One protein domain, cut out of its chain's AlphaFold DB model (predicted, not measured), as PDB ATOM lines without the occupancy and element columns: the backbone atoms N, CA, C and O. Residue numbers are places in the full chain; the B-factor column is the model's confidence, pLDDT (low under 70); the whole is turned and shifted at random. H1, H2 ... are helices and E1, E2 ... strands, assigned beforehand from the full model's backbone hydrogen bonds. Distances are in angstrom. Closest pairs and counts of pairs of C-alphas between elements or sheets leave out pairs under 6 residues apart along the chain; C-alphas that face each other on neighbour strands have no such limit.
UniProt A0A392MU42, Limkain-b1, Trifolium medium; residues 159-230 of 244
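This is residues 159 to 230 of the 244 residues of the protein "Limkain-b1" of Trifolium medium (UniProt A0A392MU42). A two-strand hairpin, E1 and E2, packs on one side of a compact cluster of four helices, in which H3 runs beside H2 and crosses H4. The 72 printed residues hold H1, H2, H3, H4, E1, E2 in that order, mostly helix, with an antiparallel sheet. The radius of gyration of the C-alphas is 10.9 A; the spans are 32 by 25 by 21 A.

E1 is residues 217 to 219, E2 227 to 229. H4, residues 200 to 214, is 19.3 A long, ending at C-alpha 214 (6.807, -48.962, -4.306). H3 is 183 to 193, H2 171 to 178, and H1 159 to 169, from C-alpha 159 (5.133, -34.382, -6.084).

In hairpin E1 and E2, N 218 and O 228 are within hydrogen-bond range, 2.9 A. The closest C-alphas of H4 and E1, Ile 211 and Ile 217, are 5.1 A apart. H4 touches H3, closest C-alphas Leu 204 and Gly 187, 5.3 A, only just about perpendicular at 72 degrees. H2 and H3, a helical hairpin, touch at C-alphas Ile 177 and Ala 186, 5.9 A. H1 and H2 only just touch, only at the corner, with 3 pairs of C-alphas within 8 A. Every O i to N i+4 pair is within range in H1, H2 and H3; 10 of 11 in H4.

The farthest C-alphas, Glu 159 and Ala 222, are 32.3 A apart. The printed part has no cut, no link is long, and no printed residue is under 70 in pLDDT.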
ATOM      1  N   GLU A 159       4.187 -35.107  -5.245       94.62
ATOM      2  CA  GLU A 159       5.133 -34.382  -6.084       94.62
ATOM      3  C   GLU A 159       6.508 -35.065  -6.066       94.62
ATOM      4  O   GLU A 159       7.095 -35.300  -7.116       94.62
ATOM      5  N   ILE A 160       6.961 -35.506  -4.884       94.88
ATOM      6  CA  ILE A 160       8.209 -36.264  -4.698       94.88
ATOM      7  C   ILE A 160       8.162 -37.619  -5.423       94.88
ATOM      8  O   ILE A 160       9.162 -38.056  -5.990       94.88
ATOM      9  N   TRP A 161       7.016 -38.307  -5.423       94.12
ATOM     10  CA  TRP A 161       6.876 -39.573  -6.149       94.12
ATOM     11  C   TRP A 161       6.812 -39.369  -7.661       94.12
ATOM     12  O   TRP A 161       7.422 -40.150  -8.389       94.12
ATOM     13  N   ASP A 162       6.097 -38.341  -8.116       94.50
ATOM     14  CA  ASP A 162       5.961 -38.015  -9.535       94.50
ATOM     15  C   ASP A 162       7.311 -37.569 -10.129       94.50
ATOM     16  O   ASP A 162       7.706 -38.064 -11.185       94.50
ATOM     17  N   GLU A 163       8.069 -36.716  -9.428       95.88
ATOM     18  CA  GLU A 163       9.394 -36.252  -9.862       95.88
ATOM     19  C   GLU A 163      10.395 -37.414  -9.968       95.88
ATOM     20  O   GLU A 163      11.084 -37.554 -10.980       95.88
ATOM     21  N   ILE A 164      10.417 -38.317  -8.979       95.62
ATOM     22  CA  ILE A 164      11.232 -39.541  -9.039       95.62
ATOM     23  C   ILE A 164      10.793 -40.442 -10.197       95.62
ATOM     24  O   ILE A 164      11.646 -41.029 -10.862       95.62
ATOM     25  N   GLN A 165       9.487 -40.583 -10.442       94.38
ATOM     26  CA  GLN A 165       8.986 -41.410 -11.539       94.38
ATOM     27  C   GLN A 165       9.457 -40.858 -12.891       94.38
ATOM     28  O   GLN A 165       9.969 -41.624 -13.703       94.38
ATOM     29  N   ILE A 166       9.370 -39.539 -13.094       95.31
ATOM     30  CA  ILE A 166       9.901 -38.840 -14.276       95.31
ATOM     31  C   ILE A 166      11.418 -39.045 -14.381       95.31
ATOM     32  O   ILE A 166      11.914 -39.488 -15.417       95.31
ATOM     33  N   PHE A 167      12.173 -38.798 -13.310       96.00
ATOM     34  CA  PHE A 167      13.624 -38.989 -13.294       96.00
ATOM     35  C   PHE A 167      14.020 -40.418 -13.707       96.00
ATOM     36  O   PHE A 167      14.892 -40.598 -14.561       96.00
ATOM     37  N   LEU A 168      13.337 -41.434 -13.168       95.00
ATOM     38  CA  LEU A 168      13.591 -42.844 -13.462       95.00
ATOM     39  C   LEU A 168      13.055 -43.313 -14.831       95.00
ATOM     40  O   LEU A 168      13.444 -44.402 -15.262       95.00
ATOM     41  N   THR A 169      12.209 -42.559 -15.546       93.75
ATOM     42  CA  THR A 169      11.921 -42.845 -16.968       93.75
ATOM     43  C   THR A 169      12.958 -42.224 -17.904       93.75
ATOM     44  O   THR A 169      13.229 -42.811 -18.952       93.75
ATOM     45  N   THR A 170      13.603 -41.106 -17.537       95.12
ATOM     46  CA  THR A 170      14.626 -40.485 -18.401       95.12
ATOM     47  C   THR A 170      15.822 -41.419 -18.667       95.12
ATOM     48  O   THR A 170      16.306 -42.076 -17.741       95.12
ATOM     49  N   PRO A 171      16.395 -41.439 -19.890       95.12
ATOM     50  CA  PRO A 171      17.602 -42.223 -20.173       95.12
ATOM     51  C   PRO A 171      18.778 -41.866 -19.253       95.12
ATOM     52  O   PRO A 171      19.495 -42.753 -18.790       95.12
ATOM     53  N   ALA A 172      18.944 -40.577 -18.934       95.94
ATOM     54  CA  ALA A 172      19.991 -40.090 -18.042       95.94
ATOM     55  C   ALA A 172      19.815 -40.598 -16.600       95.94
ATOM     56  O   ALA A 172      20.757 -41.157 -16.037       95.94
ATOM     57  N   GLY A 173      18.619 -40.469 -16.016       95.56
ATOM     58  CA  GLY A 173      18.339 -40.928 -14.654       95.56
ATOM     59  C   GLY A 173      18.395 -42.447 -14.509       95.56
ATOM     60  O   GLY A 173      18.988 -42.945 -13.552       95.56
ATOM     61  N   ARG A 174      17.897 -43.200 -15.504       94.25
ATOM     62  CA  ARG A 174      18.077 -44.664 -15.571       94.25
ATOM     63  C   ARG A 174      19.555 -45.033 -15.561       94.25
ATOM     64  O   ARG A 174      19.969 -45.828 -14.725       94.25
ATOM     65  N   SER A 175      20.350 -44.428 -16.440       94.81
ATOM     66  CA  SER A 175      21.782 -44.729 -16.566       94.81
ATOM     67  C   SER A 175      22.557 -44.375 -15.294       94.81
ATOM     68  O   SER A 175      23.359 -45.177 -14.820       94.81
ATOM     69  N   ALA A 176      22.271 -43.216 -14.694       96.31
ATOM     70  CA  ALA A 176      22.910 -42.765 -13.462       96.31
ATOM     71  C   ALA A 176      22.603 -43.688 -12.271       96.31
ATOM     72  O   ALA A 176      23.511 -44.036 -11.522       96.31
ATOM     73  N   ILE A 177      21.355 -44.141 -12.115       95.94
ATOM     74  CA  ILE A 177      20.978 -45.080 -11.047       95.94
ATOM     75  C   ILE A 177      21.575 -46.468 -11.290       95.94
ATOM     76  O   ILE A 177      22.179 -47.033 -10.377       95.94
ATOM     77  N   MET A 178      21.483 -46.987 -12.518       92.88
ATOM     78  CA  MET A 178      22.062 -48.283 -12.893       92.88
ATOM     79  C   MET A 178      23.589 -48.326 -12.723       92.88
ATOM     80  O   MET A 178      24.122 -49.398 -12.458       92.88
ATOM     81  N   GLY A 179      24.290 -47.191 -12.818       94.19
ATOM     82  CA  GLY A 179      25.739 -47.097 -12.605       94.19
ATOM     83  C   GLY A 179      26.205 -47.087 -11.140       94.19
ATOM     84  O   GLY A 179      27.407 -47.166 -10.892       94.19
ATOM     85  N   THR A 180      25.299 -46.986 -10.161       95.38
ATOM     86  CA  THR A 180      25.671 -46.831  -8.738       95.38
ATOM     87  C   THR A 180      26.136 -48.138  -8.087       95.38
ATOM     88  O   THR A 180      25.580 -49.210  -8.321       95.38
ATOM     89  N   GLN A 181      27.138 -48.063  -7.214       91.94
ATOM     90  CA  GLN A 181      27.771 -49.195  -6.529       91.94
ATOM     91  C   GLN A 181      27.109 -49.517  -5.181       91.94
ATOM     92  O   GLN A 181      27.194 -50.651  -4.704       91.94
ATOM     93  N   CYS A 182      26.405 -48.561  -4.564       92.62
ATOM     94  CA  CYS A 182      25.649 -48.792  -3.331       92.62
ATOM     95  C   CYS A 182      24.443 -47.849  -3.157       92.62
ATOM     96  O   CYS A 182      24.320 -46.819  -3.820       92.62
ATOM     97  N   LYS A 183      23.590 -48.154  -2.164       93.38
ATOM     98  CA  LYS A 183      22.440 -47.313  -1.768       93.38
ATOM     99  C   LYS A 183      22.824 -45.874  -1.401       93.38
ATOM    100  O   LYS A 183      22.026 -44.975  -1.635       93.38
ATOM    101  N   TYR A 184      24.014 -45.650  -0.835       95.38
ATOM    102  CA  TYR A 184      24.482 -44.306  -0.474       95.38
ATOM    103  C   TYR A 184      24.745 -43.452  -1.722       95.38
ATOM    104  O   TYR A 184      24.210 -42.355  -1.848       95.38
ATOM    105  N   GLU A 185      25.488 -44.003  -2.684       95.88
ATOM    106  CA  GLU A 185      25.777 -43.371  -3.974       95.88
ATOM    107  C   GLU A 185      24.499 -43.146  -4.799       95.88
ATOM    108  O   GLU A 185      24.303 -42.066  -5.352       95.88
ATOM    109  N   ALA A 186      23.564 -44.101  -4.791       96.81
ATOM    110  CA  ALA A 186      22.240 -43.920  -5.388       96.81
ATOM    111  C   ALA A 186      21.435 -42.788  -4.724       96.81
ATOM    112  O   ALA A 186      20.767 -42.020  -5.414       96.81
ATOM    113  N   GLY A 187      21.537 -42.627  -3.399       97.06
ATOM    114  CA  GLY A 187      20.974 -41.477  -2.689       97.06
ATOM    115  C   GLY A 187      21.590 -40.146  -3.132       97.06
ATOM    116  O   GLY A 187      20.859 -39.177  -3.321       97.06
ATOM    117  N   ILE A 188      22.909 -40.098  -3.359       97.19
ATOM    118  CA  ILE A 188      23.597 -38.912  -3.900       97.19
ATOM    119  C   ILE A 188      23.101 -38.597  -5.317       97.19
ATOM    120  O   ILE A 188      22.807 -37.439  -5.609       97.19
ATOM    121  N   VAL A 189      22.961 -39.608  -6.181       97.75
ATOM    122  CA  VAL A 189      22.436 -39.448  -7.548       97.75
ATOM    123  C   VAL A 189      21.017 -38.872  -7.529       97.75
ATOM    124  O   VAL A 189      20.782 -37.845  -8.166       97.75
ATOM    125  N   ILE A 190      20.094 -39.461  -6.757       97.69
ATOM    126  CA  ILE A 190      18.713 -38.954  -6.642       97.69
ATOM    127  C   ILE A 190      18.712 -37.527  -6.085       97.69
ATOM    128  O   ILE A 190      18.034 -36.667  -6.641       97.69
ATOM    129  N   LYS A 191      19.494 -37.240  -5.036       97.69
ATOM    130  CA  LYS A 191      19.566 -35.894  -4.452       97.69
ATOM    131  C   LYS A 191      20.070 -34.866  -5.468       97.69
ATOM    132  O   LYS A 191      19.500 -33.792  -5.594       97.69
ATOM    133  N   ASN A 192      21.148 -35.159  -6.188       96.75
ATOM    134  CA  ASN A 192      21.808 -34.158  -7.027       96.75
ATOM    135  C   ASN A 192      21.105 -33.944  -8.378       96.75
ATOM    136  O   ASN A 192      21.150 -32.837  -8.916       96.75
ATOM    137  N   MET A 193      20.461 -34.979  -8.927       97.38
ATOM    138  CA  MET A 193      19.809 -34.923 -10.243       97.38
ATOM    139  C   MET A 193      18.295 -34.670 -10.182       97.38
ATOM    140  O   MET A 193      17.733 -34.222 -11.176       97.38
ATOM    141  N   CYS A 194      17.661 -34.925  -9.036       97.00
ATOM    142  CA  CYS A 194      16.222 -34.800  -8.805       97.00
ATOM    143  C   CYS A 194      15.991 -33.979  -7.517       97.00
ATOM    144  O   CYS A 194      15.993 -32.749  -7.566       97.00
ATOM    145  N   LEU A 195      15.959 -34.633  -6.351       96.88
ATOM    146  CA  LEU A 195      15.541 -34.077  -5.054       96.88
ATOM    147  C   LEU A 195      16.595 -33.166  -4.380       96.88
ATOM    148  O   LEU A 195      17.108 -33.470  -3.296       96.88
ATOM    149  N   LYS A 196      16.934 -32.044  -5.021       95.88
ATOM    150  CA  LYS A 196      18.048 -31.152  -4.642       95.88
ATOM    151  C   LYS A 196      17.904 -30.536  -3.256       95.88
ATOM    152  O   LYS A 196      18.896 -30.501  -2.522       95.88
ATOM    153  N   ASP A 197      16.695 -30.121  -2.895       95.25
ATOM    154  CA  ASP A 197      16.407 -29.391  -1.653       95.25
ATOM    155  C   ASP A 197      16.274 -30.298  -0.418       95.25
ATOM    156  O   ASP A 197      16.276 -29.820   0.718       95.25
ATOM    157  N   LEU A 198      16.210 -31.621  -0.612       96.00
ATOM    158  CA  LEU A 198      16.183 -32.588   0.483       96.00
ATOM    159  C   LEU A 198      17.593 -32.907   0.997       96.00
ATOM    160  O   LEU A 198      18.571 -32.966   0.245       96.00
ATOM    161  N   ALA A 199      17.707 -33.187   2.296       96.50
ATOM    162  CA  ALA A 199      18.942 -33.712   2.862       96.50
ATOM    163  C   ALA A 199      19.137 -35.180   2.445       96.50
ATOM    164  O   ALA A 199      18.173 -35.928   2.274       96.50
ATOM    165  N   LEU A 200      20.389 -35.635   2.329       97.25
ATOM    166  CA  LEU A 200      20.682 -36.992   1.846       97.25
ATOM    167  C   LEU A 200      20.035 -38.091   2.715       97.25
ATOM    168  O   LEU A 200      19.592 -39.097   2.174       97.25
ATOM    169  N   GLY A 201      19.884 -37.896   4.030       96.69
ATOM    170  CA  GLY A 201      19.148 -38.824   4.898       96.69
ATOM    171  C   GLY A 201      17.657 -38.959   4.550       96.69
ATOM    172  O   GLY A 201      17.096 -40.045   4.682       96.69
ATOM    173  N   GLU A 202      17.027 -37.892   4.054       96.12
ATOM    174  CA  GLU A 202      15.627 -37.877   3.597       96.12
ATOM    175  C   GLU A 202      15.513 -38.578   2.240       96.12
ATOM    176  O   GLU A 202      14.674 -39.460   2.065       96.12
ATOM    177  N   VAL A 203      16.441 -38.298   1.320       97.25
ATOM    178  CA  VAL A 203      16.530 -38.996   0.027       97.25
ATOM    179  C   VAL A 203      16.816 -40.494   0.201       97.25
ATOM    180  O   VAL A 203      16.229 -41.315  -0.498       97.25
ATOM    181  N   LEU A 204      17.649 -40.888   1.171       96.44
ATOM    182  CA  LEU A 204      17.907 -42.298   1.494       96.44
ATOM    183  C   LEU A 204      16.699 -42.992   2.137       96.44
ATOM    184  O   LEU A 204      16.478 -44.177   1.879       96.44
ATOM    185  N   GLN A 205      15.894 -42.272   2.924       96.06
ATOM    186  CA  GLN A 205      14.612 -42.775   3.423       96.06
ATOM    187  C   GLN A 205      13.631 -43.019   2.268       96.06
ATOM    188  O   GLN A 205      13.014 -44.083   2.181       96.06
ATOM    189  N   ILE A 206      13.530 -42.066   1.340       96.06
ATOM    190  CA  ILE A 206      12.701 -42.178   0.135       96.06
ATOM    191  C   ILE A 206      13.179 -43.342  -0.743       96.06
ATOM    192  O   ILE A 206      12.363 -44.177  -1.129       96.06
ATOM    193  N   LEU A 207      14.488 -43.490  -0.966       95.56
ATOM    194  CA  LEU A 207      15.076 -44.624  -1.688       95.56
ATOM    195  C   LEU A 207      14.757 -45.971  -1.022       95.56
ATOM    196  O   LEU A 207      14.411 -46.931  -1.711       95.56
ATOM    197  N   ASN A 208      14.805 -46.064   0.308       94.69
ATOM    198  CA  ASN A 208      14.376 -47.279   0.997       94.69
ATOM    199  C   ASN A 208      12.882 -47.567   0.763       94.69
ATOM    200  O   ASN A 208      12.518 -48.715   0.514       94.69
ATOM    201  N   MET A 209      12.019 -46.549   0.743       94.25
ATOM    202  CA  MET A 209      10.597 -46.714   0.416       94.25
ATOM    203  C   MET A 209      10.345 -47.087  -1.060       94.25
ATOM    204  O   MET A 209       9.427 -47.869  -1.330       94.25
ATOM    205  N   LEU A 210      11.177 -46.619  -2.001       93.06
ATOM    206  CA  LEU A 210      11.159 -47.064  -3.405       93.06
ATOM    207  C   LEU A 210      11.429 -48.569  -3.518       93.06
ATOM    208  O   LEU A 210      10.724 -49.271  -4.241       93.06
ATOM    209  N   ILE A 211      12.412 -49.068  -2.766       91.56
ATOM    210  CA  ILE A 211      12.825 -50.479  -2.763       91.56
ATOM    211  C   ILE A 211      11.831 -51.359  -1.988       91.56
ATOM    212  O   ILE A 211      11.524 -52.480  -2.401       91.56
ATOM    213  N   GLN A 212      11.318 -50.884  -0.850       91.38
ATOM    214  CA  GLN A 212      10.532 -51.720   0.062       91.38
ATOM    215  C   GLN A 212       9.024 -51.678  -0.166       91.38
ATOM    216  O   GLN A 212       8.390 -52.717   0.003       91.38
ATOM    217  N   HIS A 213       8.456 -50.549  -0.600       89.12
ATOM    218  CA  HIS A 213       7.001 -50.394  -0.723       89.12
ATOM    219  C   HIS A 213       6.532 -50.148  -2.157       89.12
ATOM    220  O   HIS A 213       5.609 -50.818  -2.607       89.12
ATOM    221  N   LYS A 214       7.163 -49.224  -2.896       88.62
ATOM    222  CA  LYS A 214       6.807 -48.962  -4.306       88.62
ATOM    223  C   LYS A 214       7.303 -50.067  -5.249       88.62
ATOM    224  O   LYS A 214       6.761 -50.228  -6.333       88.62
ATOM    225  N   LYS A 215       8.354 -50.789  -4.841       89.81
ATOM    226  CA  LYS A 215       9.074 -51.832  -5.597       89.81
ATOM    227  C   LYS A 215       9.675 -51.386  -6.937       89.81
ATOM    228  O   LYS A 215      10.165 -52.247  -7.650       89.81
ATOM    229  N   TRP A 216       9.719 -50.081  -7.235       91.69
ATOM    230  CA  TRP A 216      10.241 -49.491  -8.487       91.69
ATOM    231  C   TRP A 216      11.742 -49.719  -8.726       91.69
ATOM    232  O   TRP A 216      12.212 -49.619  -9.858       91.69
ATOM    233  N   ILE A 217      12.498 -49.975  -7.655       90.69
ATOM    234  CA  ILE A 217      13.924 -50.306  -7.699       90.69
ATOM    235  C   ILE A 217      14.095 -51.642  -6.983       90.69
ATOM    236  O   ILE A 217      13.982 -51.717  -5.757       90.69
ATOM    237  N   VAL A 218      14.370 -52.700  -7.742       89.44
ATOM    238  CA  VAL A 218      14.656 -54.037  -7.213       89.44
ATOM    239  C   VAL A 218      16.158 -54.287  -7.311       89.44
ATOM    240  O   VAL A 218      16.762 -54.038  -8.351       89.44
ATOM    241  N   HIS A 219      16.760 -54.782  -6.230       86.88
ATOM    242  CA  HIS A 219      18.151 -55.234  -6.196       86.88
ATOM    243  C   HIS A 219      18.210 -56.698  -5.748       86.88
ATOM    244  O   HIS A 219      17.297 -57.179  -5.071       86.88
ATOM    245  N   GLN A 220      19.279 -57.406  -6.108       80.06
ATOM    246  CA  GLN A 220      19.472 -58.799  -5.692       80.06
ATOM    247  C   GLN A 220      19.664 -58.939  -4.174       80.06
ATOM    248  O   GLN A 220      20.115 -58.018  -3.496       80.06
ATOM    249  N   GLN A 221      19.367 -60.116  -3.617       73.44
ATOM    250  CA  GLN A 221      19.590 -60.367  -2.183       73.44
ATOM    251  C   GLN A 221      21.083 -60.313  -1.806       73.44
ATOM    252  O   GLN A 221      21.423 -59.877  -0.709       73.44
ATOM    253  N   ALA A 222      21.969 -60.696  -2.730       77.62
ATOM    254  CA  ALA A 222      23.416 -60.737  -2.521       77.62
ATOM    255  C   ALA A 222      24.113 -59.359  -2.533       77.62
ATOM    256  O   ALA A 222      25.278 -59.268  -2.152       77.62
ATOM    257  N   GLY A 223      23.452 -58.279  -2.973       81.69
ATOM    258  CA  GLY A 223      24.114 -56.981  -3.111       81.69
ATOM    259  C   GLY A 223      23.241 -55.872  -3.693       81.69
ATOM    260  O   GLY A 223      22.048 -56.037  -3.927       81.69
ATOM    261  N   TRP A 224      23.844 -54.704  -3.915       87.50
ATOM    262  CA  TRP A 224      23.156 -53.574  -4.550       87.50
ATOM    263  C   TRP A 224      22.979 -53.758  -6.064       87.50
ATOM    264  O   TRP A 224      21.994 -53.290  -6.620       87.50
ATOM    265  N   GLN A 225      23.902 -54.468  -6.710       83.38
ATOM    266  CA  GLN A 225      23.870 -54.788  -8.136       83.38
ATOM    267  C   GLN A 225      23.699 -56.305  -8.343       83.38
ATOM    268  O   GLN A 225      24.168 -57.075  -7.499       83.38
ATOM    269  N   PRO A 226      23.088 -56.757  -9.456       77.69
ATOM    270  CA  PRO A 226      22.402 -55.952 -10.471       77.69
ATOM    271  C   PRO A 226      21.099 -55.301  -9.966       77.69
ATOM    272  O   PRO A 226      20.412 -55.844  -9.095       77.69
ATOM    273  N   LEU A 227      20.769 -54.147 -10.551       84.19
ATOM    274  CA  LEU A 227      19.510 -53.417 -10.368       84.19
ATOM    275  C   LEU A 227      18.491 -53.717 -11.478       84.19
ATOM    276  O   LEU A 227      18.855 -53.963 -12.627       84.19
ATOM    277  N   ILE A 228      17.200 -53.627 -11.143       84.38
ATOM    278  CA  ILE A 228      16.070 -53.679 -12.082       84.38
ATOM    279  C   ILE A 228      15.126 -52.503 -11.784       84.38
ATOM    280  O   ILE A 228      14.714 -52.309 -10.638       84.38
ATOM    281  N   LEU A 229      14.781 -51.725 -12.817       86.88
ATOM    282  CA  LEU A 229      13.906 -50.546 -12.729       86.88
ATOM    283  C   LEU A 229      12.509 -50.851 -13.292       86.88
ATOM    284  O   LEU A 229      12.250 -50.682 -14.488       86.88
ATOM    285  N   THR A 230      11.630 -51.291 -12.397       82.81
ATOM    286  CA  THR A 230      10.285 -51.876 -12.587       82.81
ATOM    287  C   THR A 230       9.164 -50.832 -12.502       82.81
ATOM    288  O   THR A 230       8.138 -51.041 -11.852       82.81
TER     289      THR A 230